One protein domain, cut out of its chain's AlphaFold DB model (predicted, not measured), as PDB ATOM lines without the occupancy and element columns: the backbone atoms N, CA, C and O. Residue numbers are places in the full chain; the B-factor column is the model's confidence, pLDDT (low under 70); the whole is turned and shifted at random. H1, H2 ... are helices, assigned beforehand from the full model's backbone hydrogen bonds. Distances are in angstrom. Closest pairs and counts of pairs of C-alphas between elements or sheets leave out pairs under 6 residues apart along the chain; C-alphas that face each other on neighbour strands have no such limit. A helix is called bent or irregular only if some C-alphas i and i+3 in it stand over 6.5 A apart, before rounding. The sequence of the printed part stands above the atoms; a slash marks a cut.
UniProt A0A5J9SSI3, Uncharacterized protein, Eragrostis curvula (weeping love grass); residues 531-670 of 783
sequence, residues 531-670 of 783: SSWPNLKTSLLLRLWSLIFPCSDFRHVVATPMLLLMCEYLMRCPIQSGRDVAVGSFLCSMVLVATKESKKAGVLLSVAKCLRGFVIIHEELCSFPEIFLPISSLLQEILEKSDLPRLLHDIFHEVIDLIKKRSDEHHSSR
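Overview. This is residues 531 to 670 of the 783 residues of an uncharacterized protein of Eragrostis curvula (weeping love grass) (UniProt A0A5J9SSI3). The longest helix, H6, pairs with H5 in a hairpin at one end of a row of helices; H4 stands in the middle, and a loose three-helix bundle, H1 to H3, makes the other end. Five of the six pairs of helices that touch are at a shallow tilt, while H1 and H2 are at 35.2 degrees, only just steep; residues 640 to 646, of which 640 and 641 belong to H5 and 646 to H6, stick out at the turn of the hairpin of H5 and H6. The printed part has 140 residues with six named helices, H1 to H6 in chain order, and no named strand; the class is all helix. It is compact, with a radius of gyration of the C-alphas of 16.3 A and spans of 40 by 38 by 25 A.

Along the chain. H6, residues 646 to 669, is 34.8 A long and ends at C-alpha 669 (22.992, 16.951, 20.530). H5, residues 624 to 641, is 26.0 A long and only just irregular: C-alphas 627 and 630 are 6.8 A apart. H4 is residues 603 to 617, H3 residues 578 to 595, 25.7 A long, and H2 residues 559 to 572. H1, residues 536 to 548, begins at C-alpha 536 (16.820, -12.616, 53.341).

Arrangement. H5 and H6 touch, closest at the C-alphas of Pro 625 and Ser 663, 4.9 A, opposite ways at a shallow tilt of 30 degrees. H6 touches H4 with residues 648 to 659 alone, closest at C-alphas 655 and 612, 5.8 A. H4 touches the hub, H3, the same way at 23 degrees, a shallow tilt; C-alphas 603 and 582 are closest, 6.0 A. H1, H2 and H3 form an up-and-down bundle, each running against the one before. Every O i to N i+4 pair is within hydrogen-bond range in H1 to H4, 12 of 14 in H5 and 19 of 20 in H6.

Size, cuts and confidence. The C-alphas of Lys 537 and Ser 668 are farthest apart, 47.1 A. The printed part has no cut and no long link. pLDDT is under 70 at residues 531, 594 to 605 and 642 to 644.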
ATOM      1  N   SER A 531      27.549 -14.646  55.553       66.88
ATOM      2  CA  SER A 531      27.652 -14.745  54.092       66.88
ATOM      3  C   SER A 531      28.050 -13.388  53.521       66.88
ATOM      4  O   SER A 531      27.640 -12.369  54.067       66.88
ATOM      5  N   SER A 532      28.822 -13.369  52.430       75.81
ATOM      6  CA  SER A 532      29.236 -12.117  51.774       75.81
ATOM      7  C   SER A 532      28.039 -11.355  51.194       75.81
ATOM      8  O   SER A 532      27.966 -10.139  51.300       75.81
ATOM      9  N   TRP A 533      27.063 -12.082  50.643       81.38
ATOM     10  CA  TRP A 533      25.781 -11.526  50.206       81.38
ATOM     11  C   TRP A 533      24.802 -11.363  51.381       81.38
ATOM     12  O   TRP A 533      24.788 -12.217  52.281       81.38
ATOM     13  N   PRO A 534      23.928 -10.336  51.362       83.81
ATOM     14  CA  PRO A 534      22.957 -10.113  52.422       83.81
ATOM     15  C   PRO A 534      21.963 -11.275  52.543       83.81
ATOM     16  O   PRO A 534      21.504 -11.881  51.571       83.81
ATOM     17  N   ASN A 535      21.606 -11.576  53.786       81.62
ATOM     18  CA  ASN A 535      20.611 -12.580  54.129       81.62
ATOM     19  C   ASN A 535      19.186 -12.081  53.797       81.62
ATOM     20  O   ASN A 535      18.945 -10.879  53.691       81.62
ATOM     21  N   LEU A 536      18.202 -12.984  53.699       79.94
ATOM     22  CA  LEU A 536      16.820 -12.616  53.341       79.94
ATOM     23  C   LEU A 536      16.244 -11.541  54.280       79.94
ATOM     24  O   LEU A 536      15.594 -10.607  53.821       79.94
ATOM     25  N   LYS A 537      16.542 -11.638  55.585       80.38
ATOM     26  CA  LYS A 537      16.146 -10.640  56.589       80.38
ATOM     27  C   LYS A 537      16.734  -9.259  56.272       80.38
ATOM     28  O   LYS A 537      15.984  -8.294  56.198       80.38
ATOM     29  N   THR A 538      18.039  -9.154  56.017       82.50
ATOM     30  CA  THR A 538      18.685  -7.871  55.680       82.50
ATOM     31  C   THR A 538      18.176  -7.296  54.359       82.50
ATOM     32  O   THR A 538      17.930  -6.100  54.289       82.50
ATOM     33  N   SER A 539      17.906  -8.125  53.346       82.19
ATOM     34  CA  SER A 539      17.309  -7.658  52.085       82.19
ATOM     35  C   SER A 539      15.883  -7.120  52.274       82.19
ATOM     36  O   SER A 539      15.498  -6.142  51.635       82.19
ATOM     37  N   LEU A 540      15.101  -7.709  53.187       82.56
ATOM     38  CA  LEU A 540      13.788  -7.186  53.582       82.56
ATOM     39  C   LEU A 540      13.889  -5.908  54.433       82.56
ATOM     40  O   LEU A 540      13.040  -5.033  54.286       82.56
ATOM     41  N   LEU A 541      14.924  -5.763  55.270       82.88
ATOM     42  CA  LEU A 541      15.181  -4.535  56.033       82.88
ATOM     43  C   LEU A 541      15.542  -3.367  55.110       82.88
ATOM     44  O   LEU A 541      14.924  -2.313  55.210       82.88
ATOM     45  N   LEU A 542      16.473  -3.579  54.172       83.88
ATOM     46  CA  LEU A 542      16.801  -2.602  53.129       83.88
ATOM     47  C   LEU A 542      15.525  -2.197  52.378       83.88
ATOM     48  O   LEU A 542      15.253  -1.007  52.209       83.88
ATOM     49  N   ARG A 543      14.678  -3.176  52.014       84.00
ATOM     50  CA  ARG A 543      13.393  -2.905  51.355       84.00
ATOM     51  C   ARG A 543      12.457  -2.051  52.204       84.00
ATOM     52  O   ARG A 543      11.855  -1.124  51.670       84.00
ATOM     53  N   LEU A 544      12.344  -2.342  53.495       83.69
ATOM     54  CA  LEU A 544      11.532  -1.577  54.436       83.69
ATOM     55  C   LEU A 544      12.067  -0.144  54.605       83.69
ATOM     56  O   LEU A 544      11.285   0.798  54.539       83.69
ATOM     57  N   TRP A 545      13.383   0.050  54.708       84.12
ATOM     58  CA  TRP A 545      13.988   1.387  54.752       84.12
ATOM     59  C   TRP A 545      13.756   2.190  53.466       84.12
ATOM     60  O   TRP A 545      13.399   3.358  53.568       84.12
ATOM     61  N   SER A 546      13.829   1.565  52.283       82.56
ATOM     62  CA  SER A 546      13.500   2.222  50.999       82.56
ATOM     63  C   SER A 546      12.023   2.625  50.839       82.56
ATOM     64  O   SER A 546      11.683   3.321  49.890       82.56
ATOM     65  N   LEU A 547      11.139   2.149  51.724       83.94
ATOM     66  CA  LEU A 547       9.712   2.496  51.751       83.94
ATOM     67  C   LEU A 547       9.362   3.496  52.864       83.94
ATOM     68  O   LEU A 547       8.329   4.152  52.779       83.94
ATOM     69  N   ILE A 548      10.186   3.584  53.913       86.94
ATOM     70  CA  ILE A 548       9.997   4.514  55.035       86.94
ATOM     71  C   ILE A 548      10.694   5.850  54.769       86.94
ATOM     72  O   ILE A 548      10.145   6.895  55.108       86.94
ATOM     73  N   PHE A 549      11.895   5.822  54.186       86.25
ATOM     74  CA  PHE A 549      12.714   7.014  53.979       86.25
ATOM     75  C   PHE A 549      12.696   7.473  52.514       86.25
ATOM     76  O   PHE A 549      12.793   6.635  51.610       86.25
ATOM     77  N   PRO A 550      12.619   8.791  52.257       83.06
ATOM     78  CA  PRO A 550      12.723   9.331  50.910       83.06
ATOM     79  C   PRO A 550      14.125   9.062  50.347       83.06
ATOM     80  O   PRO A 550      15.136   9.473  50.910       83.06
ATOM     81  N   CYS A 551      14.183   8.362  49.213       78.88
ATOM     82  CA  CYS A 551      15.432   8.085  48.492       78.88
ATOM     83  C   CYS A 551      15.784   9.178  47.459       78.88
ATOM     84  O   CYS A 551      16.782   9.061  46.761       78.88
ATOM     85  N   SER A 552      14.948  10.216  47.355       80.44
ATOM     86  CA  SER A 552      15.050  11.347  46.419       80.44
ATOM     87  C   SER A 552      16.002  12.461  46.850       80.44
ATOM     88  O   SER A 552      16.261  13.372  46.070       80.44
ATOM     89  N   ASP A 553      16.419  12.448  48.110       82.81
ATOM     90  CA  ASP A 553      17.048  13.591  48.762       82.81
ATOM     91  C   ASP A 553      18.556  13.595  48.483       82.81
ATOM     92  O   ASP A 553      19.187  12.537  48.481       82.81
ATOM     93  N   PHE A 554      19.147  14.780  48.294       78.38
ATOM     94  CA  PHE A 554      20.568  14.929  47.954       78.38
ATOM     95  C   PHE A 554      21.494  14.254  48.980       78.38
ATOM     96  O   PHE A 554      22.456  13.572  48.623       78.38
ATOM     97  N   ARG A 555      21.178  14.407  50.272       81.94
ATOM     98  CA  ARG A 555      21.857  13.725  51.377       81.94
ATOM     99  C   ARG A 555      20.851  13.391  52.472       81.94
ATOM    100  O   ARG A 555      20.151  14.273  52.957       81.94
ATOM    101  N   HIS A 556      20.803  12.131  52.893       83.44
ATOM    102  CA  HIS A 556      19.884  11.662  53.928       83.44
ATOM    103  C   HIS A 556      20.589  10.681  54.873       83.44
ATOM    104  O   HIS A 556      21.142   9.672  54.437       83.44
ATOM    105  N   VAL A 557      20.475  10.922  56.186       87.44
ATOM    106  CA  VAL A 557      21.203  10.213  57.262       87.44
ATOM    107  C   VAL A 557      21.117   8.683  57.161       87.44
ATOM    108  O   VAL A 557      22.121   8.005  57.332       87.44
ATOM    109  N   VAL A 558      19.936   8.129  56.849       86.50
ATOM    110  CA  VAL A 558      19.740   6.676  56.648       86.50
ATOM    111  C   VAL A 558      19.834   6.231  55.177       86.50
ATOM    112  O   VAL A 558      20.538   5.269  54.882       86.50
ATOM    113  N   ALA A 559      19.138   6.890  54.241       84.44
ATOM    114  CA  ALA A 559      19.054   6.431  52.852       84.44
ATOM    115  C   ALA A 559      20.389   6.496  52.081       84.44
ATOM    116  O   ALA A 559      20.669   5.582  51.308       84.44
ATOM    117  N   THR A 560      21.245   7.499  52.318       84.31
ATOM    118  CA  THR A 560      22.553   7.603  51.642       84.31
ATOM    119  C   THR A 560      23.510   6.456  52.018       84.31
ATOM    120  O   THR A 560      23.951   5.758  51.103       84.31
ATOM    121  N   PRO A 561      23.802   6.154  53.303       88.94
ATOM    122  CA  PRO A 561      24.635   4.994  53.643       88.94
ATOM    123  C   PRO A 561      23.965   3.654  53.299       88.94
ATOM    124  O   PRO A 561      24.655   2.695  52.963       88.94
ATOM    125  N   MET A 562      22.629   3.580  53.309       86.81
ATOM    126  CA  MET A 562      21.881   2.408  52.834       86.81
ATOM    127  C   MET A 562      22.116   2.148  51.336       86.81
ATOM    128  O   MET A 562      22.363   1.005  50.948       86.81
ATOM    129  N   LEU A 563      22.124   3.198  50.505       82.94
ATOM    130  CA  LEU A 563      22.466   3.112  49.084       82.94
ATOM    131  C   LEU A 563      23.935   2.720  48.872       82.94
ATOM    132  O   LEU A 563      24.201   1.798  48.102       82.94
ATOM    133  N   LEU A 564      24.872   3.346  49.594       86.19
ATOM    134  CA  LEU A 564      26.299   2.999  49.533       86.19
ATOM    135  C   LEU A 564      26.545   1.527  49.889       86.19
ATOM    136  O   LEU A 564      27.262   0.840  49.167       86.19
ATOM    137  N   LEU A 565      25.886   1.012  50.930       87.31
ATOM    138  CA  LEU A 565      25.962  -0.396  51.324       87.31
ATOM    139  C   LEU A 565      25.400  -1.338  50.238       87.31
ATOM    140  O   LEU A 565      25.970  -2.400  49.988       87.31
ATOM    141  N   MET A 566      24.311  -0.964  49.553       85.25
ATOM    142  CA  MET A 566      23.807  -1.737  48.406       85.25
ATOM    143  C   MET A 566      24.798  -1.741  47.233       85.25
ATOM    144  O   MET A 566      25.025  -2.795  46.638       85.25
ATOM    145  N   CYS A 567      25.417  -0.598  46.926       84.62
ATOM    146  CA  CYS A 567      26.474  -0.500  45.917       84.62
ATOM    147  C   CYS A 567      27.715  -1.321  46.304       84.62
ATOM    148  O   CYS A 567      28.296  -1.987  45.450       84.62
ATOM    149  N   GLU A 568      28.091  -1.338  47.584       87.12
ATOM    150  CA  GLU A 568      29.202  -2.145  48.086       87.12
ATOM    151  C   GLU A 568      28.943  -3.645  47.900       87.12
ATOM    152  O   GLU A 568      29.800  -4.342  47.351       87.12
ATOM    153  N   TYR A 569      27.753  -4.137  48.267       87.06
ATOM    154  CA  TYR A 569      27.376  -5.531  48.014       87.06
ATOM    155  C   TYR A 569      27.454  -5.882  46.522       87.06
ATOM    156  O   TYR A 569      27.962  -6.945  46.176       87.06
ATOM    157  N   LEU A 570      26.996  -4.991  45.636       85.06
ATOM    158  CA  LEU A 570      27.013  -5.220  44.189       85.06
ATOM    159  C   LEU A 570      28.423  -5.184  43.570       85.06
ATOM    160  O   LEU A 570      28.657  -5.897  42.598       85.06
ATOM    161  N   MET A 571      29.354  -4.393  44.114       84.12
ATOM    162  CA  MET A 571      30.720  -4.273  43.579       84.12
ATOM    163  C   MET A 571      31.729  -5.245  44.203       84.12
ATOM    164  O   MET A 571      32.629  -5.711  43.508       84.12
ATOM    165  N   ARG A 572      31.632  -5.529  45.510       84.69
ATOM    166  CA  ARG A 572      32.656  -6.296  46.250       84.69
ATOM    167  C   ARG A 572      32.339  -7.785  46.400       84.69
ATOM    168  O   ARG A 572      33.252  -8.562  46.673       84.69
ATOM    169  N   CYS A 573      31.082  -8.211  46.245       83.50
ATOM    170  CA  CYS A 573      30.709  -9.606  46.484       83.50
ATOM    171  C   CYS A 573      30.859 -10.465  45.216       83.50
ATOM    172  O   CYS A 573      30.150 -10.229  44.236       83.50
ATOM    173  N   PRO A 574      31.711 -11.509  45.215       83.31
ATOM    174  CA  PRO A 574      31.788 -12.426  44.086       83.31
ATOM    175  C   PRO A 574      30.492 -13.238  43.963       83.31
ATOM    176  O   PRO A 574      29.898 -13.661  44.958       83.31
ATOM    177  N   ILE A 575      30.069 -13.485  42.726       83.56
ATOM    178  CA  ILE A 575      28.919 -14.336  42.407       83.56
ATOM    179  C   ILE A 575      29.413 -15.786  42.337       83.56
ATOM    180  O   ILE A 575      30.169 -16.133  41.432       83.56
ATOM    181  N   GLN A 576      28.997 -16.633  43.282       84.25
ATOM    182  CA  GLN A 576      29.387 -18.052  43.337       84.25
ATOM    183  C   GLN A 576      28.191 -19.002  43.164       84.25
ATOM    184  O   GLN A 576      28.359 -20.154  42.769       84.25
ATOM    185  N   SER A 577      26.975 -18.530  43.439       83.31
ATOM    186  CA  SER A 577      25.736 -19.306  43.386       83.31
ATOM    187  C   SER A 577      24.635 -18.594  42.598       83.31
ATOM    188  O   SER A 577      24.543 -17.369  42.584       83.31
ATOM    189  N   GLY A 578      23.690 -19.357  42.037       78.00
ATOM    190  CA  GLY A 578      22.442 -18.798  41.496       78.00
ATOM    191  C   GLY A 578      21.603 -18.049  42.546       78.00
ATOM    192  O   GLY A 578      20.831 -17.156  42.195       78.00
ATOM    193  N   ARG A 579      21.794 -18.348  43.843       81.12
ATOM    194  CA  ARG A 579      21.245 -17.542  44.945       81.12
ATOM    195  C   ARG A 579      21.812 -16.121  44.937       81.12
ATOM    196  O   ARG A 579      21.055 -15.177  45.137       81.12
ATOM    197  N   ASP A 580      23.108 -15.979  44.694       83.88
ATOM    198  CA  ASP A 580      23.807 -14.694  44.697       83.88
ATOM    199  C   ASP A 580      23.322 -13.835  43.529       83.88
ATOM    200  O   ASP A 580      22.986 -12.674  43.725       83.88
ATOM    201  N   VAL A 581      23.142 -14.433  42.343       79.62
ATOM    202  CA  VAL A 581      22.520 -13.762  41.184       79.62
ATOM    203  C   VAL A 581      21.097 -13.293  41.509       79.62
ATOM    204  O   VAL A 581      20.710 -12.182  41.151       79.62
ATOM    205  N   ALA A 582      20.305 -14.102  42.222       81.06
ATOM    206  CA  ALA A 582      18.954 -13.714  42.626       81.06
ATOM    207  C   ALA A 582      18.953 -12.561  43.651       81.06
ATOM    208  O   ALA A 582      18.150 -11.638  43.513       81.06
ATOM    209  N   VAL A 583      19.870 -12.565  44.628       82.88
ATOM    210  CA  VAL A 583      20.031 -11.469  45.605       82.88
ATOM    211  C   VAL A 583      20.577 -10.207  44.931       82.88
ATOM    212  O   VAL A 583      20.030  -9.132  45.152       82.88
ATOM    213  N   GLY A 584      21.571 -10.324  44.050       81.88
ATOM    214  CA  GLY A 584      22.095  -9.222  43.243       81.88
ATOM    215  C   GLY A 584      21.031  -8.614  42.331       81.88
ATOM    216  O   GLY A 584      20.844  -7.404  42.344       81.88
ATOM    217  N   SER A 585      20.234  -9.427  41.627       79.44
ATOM    218  CA  SER A 585      19.120  -8.915  40.811       79.44
ATOM    219  C   SER A 585      18.030  -8.236  41.654       79.44
ATOM    220  O   SER A 585      17.429  -7.261  41.206       79.44
ATOM    221  N   PHE A 586      17.808  -8.693  42.893       81.62
ATOM    222  CA  PHE A 586      16.924  -8.027  43.850       81.62
ATOM    223  C   PHE A 586      17.504  -6.688  44.326       81.62
ATOM    224  O   PHE A 586      16.765  -5.709  44.369       81.62
ATOM    225  N   LEU A 587      18.807  -6.611  44.621       81.75
ATOM    226  CA  LEU A 587      19.490  -5.363  44.979       81.75
ATOM    227  C   LEU A 587      19.509  -4.367  43.810       81.75
ATOM    228  O   LEU A 587      19.153  -3.212  44.008       81.75
ATOM    229  N   CYS A 588      19.800  -4.802  42.580       80.31
ATOM    230  CA  CYS A 588      19.682  -3.958  41.386       80.31
ATOM    231  C   CYS A 588      18.242  -3.469  41.179       80.31
ATOM    232  O   CYS A 588      18.028  -2.289  40.927       80.31
ATOM    233  N   SER A 589      17.241  -4.340  41.354       78.06
ATOM    234  CA  SER A 589      15.828  -3.938  41.334       78.06
ATOM    235  C   SER A 589      15.469  -2.989  42.482       78.06
ATOM    236  O   SER A 589      14.522  -2.224  42.344       78.06
ATOM    237  N   MET A 590      16.174  -3.034  43.610       75.19
ATOM    238  CA  MET A 590      15.967  -2.136  44.744       75.19
ATOM    239  C   MET A 590      16.595  -0.759  44.523       75.19
ATOM    240  O   MET A 590      15.925   0.237  44.775       75.19
ATOM    241  N   VAL A 591      17.821  -0.703  43.997       75.12
ATOM    242  CA  VAL A 591      18.468   0.534  43.529       75.12
ATOM    243  C   VAL A 591      17.626   1.176  42.420       75.12
ATOM    244  O   VAL A 591      17.392   2.378  42.451       75.12
ATOM    245  N   LEU A 592      17.069   0.370  41.508       71.31
ATOM    246  CA  LEU A 592      16.109   0.838  40.509       71.31
ATOM    247  C   LEU A 592      14.816   1.372  41.146       71.31
ATOM    248  O   LEU A 592      14.296   2.375  40.686       71.31
ATOM    249  N   VAL A 593      14.288   0.764  42.216       70.06
ATOM    250  CA  VAL A 593      13.088   1.300  42.895       70.06
ATOM    251  C   VAL A 593      13.383   2.559  43.714       70.06
ATOM    252  O   VAL A 593      12.491   3.391  43.856       70.06
ATOM    253  N   ALA A 594      14.617   2.751  44.184       58.44
ATOM    254  CA  ALA A 594      15.053   4.036  44.730       58.44
ATOM    255  C   ALA A 594      15.032   5.160  43.669       58.44
ATOM    256  O   ALA A 594      14.947   6.326  44.046       58.44
ATOM    257  N   THR A 595      15.041   4.825  42.367       58.94
ATOM    258  CA  THR A 595      14.929   5.788  41.258       58.94
ATOM    259  C   THR A 595      13.561   5.801  40.539       58.94
ATOM    260  O   THR A 595      13.182   6.867  40.057       58.94
ATOM    261  N   LYS A 596      12.781   4.697  40.503       52.97
ATOM    262  CA  LYS A 596      11.300   4.633  40.310       52.97
ATOM    263  C   LYS A 596      10.716   3.201  40.381       52.97
ATOM    264  O   LYS A 596      11.380   2.210  40.094       52.97
ATOM    265  N   GLU A 597       9.433   3.070  40.731       38.91
ATOM    266  CA  GLU A 597       8.777   1.774  41.002       38.91
ATOM    267  C   GLU A 597       8.668   0.788  39.812       38.91
ATOM    268  O   GLU A 597       8.131   1.125  38.760       38.91
ATOM    269  N   SER A 598       8.994  -0.499  40.026       36.22
ATOM    270  CA  SER A 598       8.363  -1.623  39.297       36.22
ATOM    271  C   SER A 598       8.442  -2.962  40.065       36.22
ATOM    272  O   SER A 598       9.157  -3.081  41.062       36.22
ATOM    273  N   LYS A 599       7.664  -3.982  39.649       39.00
ATOM    274  CA  LYS A 599       7.509  -5.275  40.358       39.00
ATOM    275  C   LYS A 599       7.922  -6.502  39.517       39.00
ATOM    276  O   LYS A 599       7.449  -6.680  38.403       39.00
ATOM    277  N   LYS A 600       8.714  -7.379  40.157       39.62
ATOM    278  CA  LYS A 600       8.899  -8.849  40.005       39.62
ATOM    279  C   LYS A 600       8.790  -9.513  38.611       39.62
ATOM    280  O   LYS A 600       7.722  -9.607  38.018       39.62
ATOM    281  N   ALA A 601       9.872 -10.197  38.224       34.44
ATOM    282  CA  ALA A 601       9.906 -11.313  37.266       34.44
ATOM    283  C   ALA A 601      11.040 -12.304  37.646       34.44
ATOM    284  O   ALA A 601      11.779 -12.035  38.592       34.44
ATOM    285  N   GLY A 602      11.175 -13.445  36.954       54.12
ATOM    286  CA  GLY A 602      12.249 -14.430  37.207       54.12
ATOM    287  C   GLY A 602      13.644 -13.939  36.784       54.12
ATOM    288  O   GLY A 602      13.734 -13.089  35.912       54.12
ATOM    289  N   VAL A 603      14.720 -14.488  37.363       61.56
ATOM    290  CA  VAL A 603      16.077 -13.880  37.416       61.56
ATOM    291  C   VAL A 603      16.600 -13.275  36.097       61.56
ATOM    292  O   VAL A 603      16.941 -12.099  36.067       61.56
ATOM    293  N   LEU A 604      16.648 -14.014  34.983       62.28
ATOM    294  CA  LEU A 604      17.134 -13.445  33.709       62.28
ATOM    295  C   LEU A 604      16.183 -12.379  33.138       62.28
ATOM    296  O   LEU A 604      16.618 -11.339  32.650       62.28
ATOM    297  N   LEU A 605      14.873 -12.604  33.264       68.50
ATOM    298  CA  LEU A 605      13.839 -11.661  32.842       68.50
ATOM    299  C   LEU A 605      13.791 -10.414  33.743       68.50
ATOM    300  O   LEU A 605      13.434  -9.340  33.266       68.50
ATOM    301  N   SER A 606      14.153 -10.526  35.027       70.75
ATOM    302  CA  SER A 606      14.284  -9.382  35.929       70.75
ATOM    303  C   SER A 606      15.535  -8.578  35.614       70.75
ATOM    304  O   SER A 606      15.424  -7.361  35.559       70.75
ATOM    305  N   VAL A 607      16.676  -9.209  35.313       74.94
ATOM    306  CA  VAL A 607      17.887  -8.502  34.856       74.94
ATOM    307  C   VAL A 607      17.618  -7.749  33.548       74.94
ATOM    308  O   VAL A 607      17.874  -6.550  33.488       74.94
ATOM    309  N   ALA A 608      17.005  -8.394  32.549       76.94
ATOM    310  CA  ALA A 608      16.642  -7.753  31.281       76.94
ATOM    311  C   ALA A 608      15.681  -6.560  31.472       76.94
ATOM    312  O   ALA A 608      15.898  -5.478  30.924       76.94
ATOM    313  N   LYS A 609      14.642  -6.720  32.308       78.94
ATOM    314  CA  LYS A 609      13.698  -5.636  32.635       78.94
ATOM    315  C   LYS A 609      14.321  -4.527  33.484       78.94
ATOM    316  O   LYS A 609      13.972  -3.368  33.280       78.94
ATOM    317  N   CYS A 610      15.233  -4.850  34.402       77.69
ATOM    318  CA  CYS A 610      15.964  -3.846  35.175       77.69
ATOM    319  C   CYS A 610      16.880  -3.034  34.262       77.69
ATOM    320  O   CYS A 610      16.867  -1.815  34.354       77.69
ATOM    321  N   LEU A 611      17.599  -3.680  33.338       84.44
ATOM    322  CA  LEU A 611      18.433  -2.992  32.353       84.44
ATOM    323  C   LEU A 611      17.603  -2.054  31.466       84.44
ATOM    324  O   LEU A 611      17.954  -0.887  31.335       84.44
ATOM    325  N   ARG A 612      16.454  -2.514  30.951       86.56
ATOM    326  CA  ARG A 612      15.479  -1.658  30.245       86.56
ATOM    327  C   ARG A 612      15.035  -0.466  31.101       86.56
ATOM    328  O   ARG A 612      14.922   0.640  30.591       86.56
ATOM    329  N   GLY A 613      14.807  -0.683  32.399       83.06
ATOM    330  CA  GLY A 613      14.498   0.373  33.365       83.06
ATOM    331  C   GLY A 613      15.631   1.390  33.526       83.06
ATOM    332  O   GLY A 613      15.379   2.585  33.421       83.06
ATOM    333  N   PHE A 614      16.874   0.936  33.709       84.50
ATOM    334  CA  PHE A 614      18.047   1.808  33.813       84.50
ATOM    335  C   PHE A 614      18.280   2.625  32.536       84.50
ATOM    336  O   PHE A 614      18.551   3.816  32.637       84.50
ATOM    337  N   VAL A 615      18.110   2.026  31.353       88.75
ATOM    338  CA  VAL A 615      18.210   2.729  30.061       88.75
ATOM    339  C   VAL A 615      17.169   3.852  29.948       88.75
ATOM    340  O   VAL A 615      17.496   4.929  29.465       88.75
ATOM    341  N   ILE A 616      15.937   3.632  30.424       88.44
ATOM    342  CA  ILE A 616      14.872   4.652  30.416       88.44
ATOM    343  C   ILE A 616      15.127   5.746  31.467       88.44
ATOM    344  O   ILE A 616      14.914   6.921  31.192       88.44
ATOM    345  N   ILE A 617      15.571   5.386  32.676       85.56
ATOM    346  CA  ILE A 617      15.795   6.348  33.771       85.56
ATOM    347  C   ILE A 617      17.020   7.231  33.510       85.56
ATOM    348  O   ILE A 617      17.007   8.411  33.846       85.56
ATOM    349  N   HIS A 618      18.074   6.679  32.912       83.69
ATOM    350  CA  HIS A 618      19.323   7.395  32.648       83.69
ATOM    351  C   HIS A 618      19.398   8.007  31.243       83.69
ATOM    352  O   HIS A 618      20.473   8.438  30.831       83.69
ATOM    353  N   GLU A 619      18.270   8.083  30.532       86.69
ATOM    354  CA  GLU A 619      18.160   8.677  29.196       86.69
ATOM    355  C   GLU A 619      18.714  10.111  29.130       86.69
ATOM    356  O   GLU A 619      19.307  10.486  28.126       86.69
ATOM    357  N   GLU A 620      18.585  10.896  30.202       84.88
ATOM    358  CA  GLU A 620      19.024  12.298  30.257       84.88
ATOM    359  C   GLU A 620      20.538  12.476  30.526       84.88
ATOM    360  O   GLU A 620      21.050  13.595  30.459       84.88
ATOM    361  N   LEU A 621      21.293  11.407  30.820       85.12
ATOM    362  CA  LEU A 621      22.728  11.518  31.117       85.12
ATOM    363  C   LEU A 621      23.556  11.832  29.861       85.12
ATOM    364  O   LEU A 621      23.599  11.044  28.921       85.12
ATOM    365  N   CYS A 622      24.368  12.892  29.902       85.12
ATOM    366  CA  CYS A 622      25.292  13.248  28.811       85.12
ATOM    367  C   CYS A 622      26.394  12.199  28.527       85.12
ATOM    368  O   CYS A 622      27.111  12.321  27.536       85.12
ATOM    369  N   SER A 623      26.563  11.206  29.409       88.44
ATOM    370  CA  SER A 623      27.489  10.066  29.266       88.44
ATOM    371  C   SER A 623      26.771   8.752  28.925       88.44
ATOM    372  O   SER A 623      27.327   7.667  29.096       88.44
ATOM    373  N   PHE A 624      25.507   8.827  28.493       90.81
ATOM    374  CA  PHE A 624      24.700   7.664  28.135       90.81
ATOM    375  C   PHE A 624      25.366   6.756  27.074       90.81
ATOM    376  O   PHE A 624      25.410   5.543  27.311       90.81
ATOM    377  N   PRO A 625      25.938   7.269  25.958       91.12
ATOM    378  CA  PRO A 625      26.577   6.414  24.954       91.12
ATOM    379  C   PRO A 625      27.741   5.597  25.530       91.12
ATOM    380  O   PRO A 625      27.827   4.394  25.293       91.12
ATOM    381  N   GLU A 626      28.607   6.217  26.338       91.25
ATOM    382  CA  GLU A 626      29.773   5.558  26.936       91.25
ATOM    383  C   GLU A 626      29.395   4.446  27.925       91.25
ATOM    384  O   GLU A 626      30.110   3.452  28.032       91.25
ATOM    385  N   ILE A 627      28.272   4.599  28.634       90.06
ATOM    386  CA  ILE A 627      27.791   3.626  29.624       90.06
ATOM    387  C   ILE A 627      27.081   2.448  28.943       90.06
ATOM    388  O   ILE A 627      27.320   1.292  29.298       90.06
ATOM    389  N   PHE A 628      26.198   2.715  27.974       91.56
ATOM    390  CA  PHE A 628      25.267   1.702  27.466       91.56
ATOM    391  C   PHE A 628      25.678   1.045  26.140       91.56
ATOM    392  O   PHE A 628      25.286  -0.101  25.911       91.56
ATOM    393  N   LEU A 629      26.503   1.674  25.290       90.88
ATOM    394  CA  LEU A 629      26.978   1.029  24.052       90.88
ATOM    395  C   LEU A 629      27.778  -0.270  24.302       90.88
ATOM    396  O   LEU A 629      27.482  -1.256  23.621       90.88
ATOM    397  N   PRO A 630      28.693  -0.359  25.296       93.00
ATOM    398  CA  PRO A 630      29.374  -1.619  25.618       93.00
ATOM    399  C   PRO A 630      28.405  -2.721  26.071       93.00
ATOM    400  O   PRO A 630      28.610  -3.904  25.791       93.00
ATOM    401  N   ILE A 631      27.313  -2.339  26.741       89.38
ATOM    402  CA  ILE A 631      26.263  -3.269  27.170       89.38
ATOM    403  C   ILE A 631      25.458  -3.750  25.955       89.38
ATOM    404  O   ILE A 631      25.174  -4.942  25.854       89.38
ATOM    405  N   SER A 632      25.155  -2.871  24.992       90.50
ATOM    406  CA  SER A 632      24.513  -3.260  23.727       90.50
ATOM    407  C   SER A 632      25.343  -4.289  22.955       90.50
ATOM    408  O   SER A 632      24.772  -5.266  22.472       90.50
ATOM    409  N   SER A 633      26.668  -4.122  22.844       89.94
ATOM    410  CA  SER A 633      27.516  -5.117  22.168       89.94
ATOM    411  C   SER A 633      27.527  -6.463  22.899       89.94
ATOM    412  O   SER A 633      27.392  -7.503  22.261       89.94
ATOM    413  N   LEU A 634      27.579  -6.458  24.237       87.50
ATOM    414  CA  LEU A 634      27.506  -7.689  25.035       87.50
ATOM    415  C   LEU A 634      26.150  -8.402  24.893       87.50
ATOM    416  O   LEU A 634      26.114  -9.629  24.804       87.50
ATOM    417  N   LEU A 635      25.036  -7.663  24.831       85.94
ATOM    418  CA  LEU A 635      23.716  -8.248  24.573       85.94
ATOM    419  C   LEU A 635      23.630  -8.882  23.178       85.94
ATOM    420  O   LEU A 635      23.057  -9.963  23.050       85.94
ATOM    421  N   GLN A 636      24.217  -8.252  22.154       86.69
ATOM    422  CA  GLN A 636      24.289  -8.824  20.804       86.69
ATOM    423  C   GLN A 636      25.117 -10.119  20.786       86.69
ATOM    424  O   GLN A 636      24.648 -11.127  20.267       86.69
ATOM    425  N   GLU A 637      26.281 -10.152  21.444       85.56
ATOM    426  CA  GLU A 637      27.074 -11.384  21.566       85.56
ATOM    427  C   GLU A 637      26.325 -12.516  22.291       85.56
ATOM    428  O   GLU A 637      26.441 -13.680  21.911       85.56
ATOM    429  N   ILE A 638      25.562 -12.206  23.345       81.62
ATOM    430  CA  ILE A 638      24.762 -13.198  24.084       81.62
ATOM    431  C   ILE A 638      23.659 -13.784  23.191       81.62
ATOM    432  O   ILE A 638      23.403 -14.992  23.234       81.62
ATOM    433  N   LEU A 639      23.041 -12.938  22.366       81.12
ATOM    434  CA  LEU A 639      22.011 -13.311  21.401       81.12
ATOM    435  C   LEU A 639      22.544 -14.256  20.310       81.12
ATOM    436  O   LEU A 639      21.854 -15.191  19.918       81.12
ATOM    437  N   GLU A 640      23.774 -14.031  19.845       80.38
ATOM    438  CA  GLU A 640      24.441 -14.861  18.832       80.38
ATOM    439  C   GLU A 640      24.927 -16.214  19.382       80.38
ATOM    440  O   GLU A 640      25.026 -17.190  18.638       80.38
ATOM    441  N   LYS A 641      25.249 -16.284  20.681       71.62
ATOM    442  CA  LYS A 641      25.923 -17.439  21.305       71.62
ATOM    443  C   LYS A 641      24.994 -18.424  22.024       71.62
ATOM    444  O   LYS A 641      25.492 -19.448  22.493       71.62
ATOM    445  N   SER A 642      23.696 -18.140  22.185       64.38
ATOM    446  CA  SER A 642      22.826 -18.958  23.050       64.38
ATOM    447  C   SER A 642      21.373 -19.121  22.580       64.38
ATOM    448  O   SER A 642      20.715 -18.164  22.178       64.38
ATOM    449  N   ASP A 643      20.848 -20.347  22.715       66.81
ATOM    450  CA  ASP A 643      19.450 -20.711  22.427       66.81
ATOM    451  C   ASP A 643      18.487 -20.155  23.498       66.81
ATOM    452  O   ASP A 643      17.982 -20.865  24.375       66.81
ATOM    453  N   LEU A 644      18.248 -18.846  23.454       67.62
ATOM    454  CA  LEU A 644      17.364 -18.140  24.379       67.62
ATOM    455  C   LEU A 644      15.871 -18.312  24.021       67.62
ATOM    456  O   LEU A 644      15.496 -18.297  22.846       67.62
ATOM    457  N   PRO A 645      14.967 -18.388  25.019       75.94
ATOM    458  CA  PRO A 645      13.527 -18.295  24.787       75.94
ATOM    459  C   PRO A 645      13.147 -17.002  24.051       75.94
ATOM    460  O   PRO A 645      13.621 -15.927  24.418       75.94
ATOM    461  N   ARG A 646      12.218 -17.083  23.085       74.94
ATOM    462  CA  ARG A 646      11.789 -15.943  22.240       74.94
ATOM    463  C   ARG A 646      11.456 -14.671  23.039       74.94
ATOM    464  O   ARG A 646      11.953 -13.607  22.717       74.94
ATOM    465  N   LEU A 647      10.754 -14.809  24.166       73.12
ATOM    466  CA  LEU A 647      10.429 -13.701  25.080       73.12
ATOM    467  C   LEU A 647      11.646 -12.927  25.629       73.12
ATOM    468  O   LEU A 647      11.506 -11.759  25.975       73.12
ATOM    469  N   LEU A 648      12.815 -13.561  25.769       73.81
ATOM    470  CA  LEU A 648      14.058 -12.888  26.173       73.81
ATOM    471  C   LEU A 648      14.771 -12.267  24.968       73.81
ATOM    472  O   LEU A 648      15.297 -11.166  25.085       73.81
ATOM    473  N   HIS A 649      14.734 -12.947  23.820       80.25
ATOM    474  CA  HIS A 649      15.243 -12.444  22.546       80.25
ATOM    475  C   HIS A 649      14.546 -11.124  22.158       80.25
ATOM    476  O   HIS A 649      15.223 -10.136  21.887       80.25
ATOM    477  N   ASP A 650      13.214 -11.065  22.246       84.50
ATOM    478  CA  ASP A 650      12.416  -9.864  21.953       84.50
ATOM    479  C   ASP A 650      12.786  -8.686  22.881       84.50
ATOM    480  O   ASP A 650      13.029  -7.574  22.417       84.50
ATOM    481  N   ILE A 651      12.919  -8.935  24.193       83.31
ATOM    482  CA  ILE A 651      13.285  -7.902  25.179       83.31
ATOM    483  C   ILE A 651      14.730  -7.419  24.991       83.31
ATOM    484  O   ILE A 651      15.008  -6.239  25.203       83.31
ATOM    485  N   PHE A 652      15.661  -8.296  24.607       84.94
ATOM    486  CA  PHE A 652      17.032  -7.877  24.317       84.94
ATOM    487  C   PHE A 652      17.110  -7.022  23.049       84.94
ATOM    488  O   PHE A 652      17.792  -6.000  23.091       84.94
ATOM    489  N   HIS A 653      16.364  -7.344  21.984       88.88
ATOM    490  CA  HIS A 653      16.247  -6.458  20.815       88.88
ATOM    491  C   HIS A 653      15.631  -5.103  21.174       88.88
ATOM    492  O   HIS A 653      16.234  -4.084  20.857       88.88
ATOM    493  N   GLU A 654      14.519  -5.071  21.925       89.50
ATOM    494  CA  GLU A 654      13.930  -3.811  22.417       89.50
ATOM    495  C   GLU A 654      14.961  -2.929  23.146       89.50
ATOM    496  O   GLU A 654      14.989  -1.715  22.956       89.50
ATOM    497  N   VAL A 655      15.804  -3.528  23.997       90.19
ATOM    498  CA  VAL A 655      16.830  -2.803  24.763       90.19
ATOM    499  C   VAL A 655      17.989  -2.352  23.873       90.19
ATOM    500  O   VAL A 655      18.432  -1.214  24.005       90.19
ATOM    501  N   ILE A 656      18.465  -3.199  22.957       90.56
ATOM    502  CA  ILE A 656      19.534  -2.870  22.000       90.56
ATOM    503  C   ILE A 656      19.112  -1.696  21.103       90.56
ATOM    504  O   ILE A 656      19.868  -0.734  20.953       90.56
ATOM    505  N   ASP A 657      17.904  -1.748  20.542       92.81
ATOM    506  CA  ASP A 657      17.387  -0.708  19.649       92.81
ATOM    507  C   ASP A 657      17.141   0.608  20.397       92.81
ATOM    508  O   ASP A 657      17.465   1.683  19.884       92.81
ATOM    509  N   LEU A 658      16.649   0.537  21.642       91.88
ATOM    510  CA  LEU A 658      16.501   1.706  22.508       91.88
ATOM    511  C   LEU A 658      17.859   2.355  22.824       91.88
ATOM    512  O   LEU A 658      17.990   3.571  22.686       91.88
ATOM    513  N   ILE A 659      18.879   1.565  23.188       93.25
ATOM    514  CA  ILE A 659      20.233   2.075  23.463       93.25
ATOM    515  C   ILE A 659      20.824   2.750  22.221       93.25
ATOM    516  O   ILE A 659      21.346   3.859  22.332       93.25
ATOM    517  N   LYS A 660      20.734   2.120  21.044       93.00
ATOM    518  CA  LYS A 660      21.263   2.685  19.791       93.00
ATOM    519  C   LYS A 660      20.575   4.000  19.444       93.00
ATOM    520  O   LYS A 660      21.248   5.022  19.342       93.00
ATOM    521  N   LYS A 661      19.238   4.003  19.398       93.62
ATOM    522  CA  LYS A 661      18.441   5.198  19.091       93.62
ATOM    523  C   LYS A 661      18.788   6.374  20.012       93.62
ATOM    524  O   LYS A 661      19.039   7.472  19.525       93.62
ATOM    525  N   ARG A 662      18.834   6.151  21.331       90.94
ATOM    526  CA  ARG A 662      19.192   7.207  22.294       90.94
ATOM    527  C   ARG A 662      20.655   7.636  22.170       90.94
ATOM    528  O   ARG A 662      20.948   8.819  22.302       90.94
ATOM    529  N   SER A 663      21.571   6.719  21.856       92.19
ATOM    530  CA  SER A 663      22.979   7.067  21.620       92.19
ATOM    531  C   SER A 663      23.146   7.986  20.406       92.19
ATOM    532  O   SER A 663      23.933   8.925  20.468       92.19
ATOM    533  N   ASP A 664      22.383   7.767  19.333       92.31
ATOM    534  CA  ASP A 664      22.406   8.614  18.133       92.31
ATOM    535  C   ASP A 664      21.791  10.005  18.389       92.31
ATOM    536  O   ASP A 664      22.318  11.019  17.919       92.31
ATOM    537  N   GLU A 665      20.725  10.083  19.195       91.88
ATOM    538  CA  GLU A 665      20.142  11.349  19.674       91.88
ATOM    539  C   GLU A 665      21.143  12.149  20.533       91.88
ATOM    540  O   GLU A 665      21.311  13.357  20.328       91.88
ATOM    541  N   HIS A 666      21.880  11.480  21.430       89.94
ATOM    542  CA  HIS A 666      22.964  12.088  22.213       89.94
ATOM    543  C   HIS A 666      24.129  12.545  21.334       89.94
ATOM    544  O   HIS A 666      24.550  13.694  21.438       89.94
ATOM    545  N   HIS A 667      24.622  11.712  20.412       90.31
ATOM    546  CA  HIS A 667      25.679  12.112  19.473       90.31
ATOM    547  C   HIS A 667      25.288  13.327  18.621       90.31
ATOM    548  O   HIS A 667      26.141  14.162  18.327       90.31
ATOM    549  N   SER A 668      24.004  13.457  18.272       91.31
ATOM    550  CA  SER A 668      23.478  14.585  17.492       91.31
ATOM    551  C   SER A 668      23.336  15.887  18.297       91.31
ATOM    552  O   SER A 668      23.299  16.962  17.702       91.31
ATOM    553  N   SER A 669      23.243  15.809  19.629       89.81
ATOM    554  CA  SER A 669      22.992  16.951  20.530       89.81
ATOM    555  C   SER A 669      24.186  17.334  21.421       89.81
ATOM    556  O   SER A 669      24.126  18.323  22.151       89.81
ATOM    557  N   ARG A 670      25.289  16.578  21.364       86.19
ATOM    558  CA  ARG A 670      26.439  16.712  22.269       86.19
ATOM    559  C   ARG A 670      27.239  18.006  22.069       86.19
ATOM    560  O   ARG A 670      27.967  18.155  21.091       86.19
TER     561      ARG A 670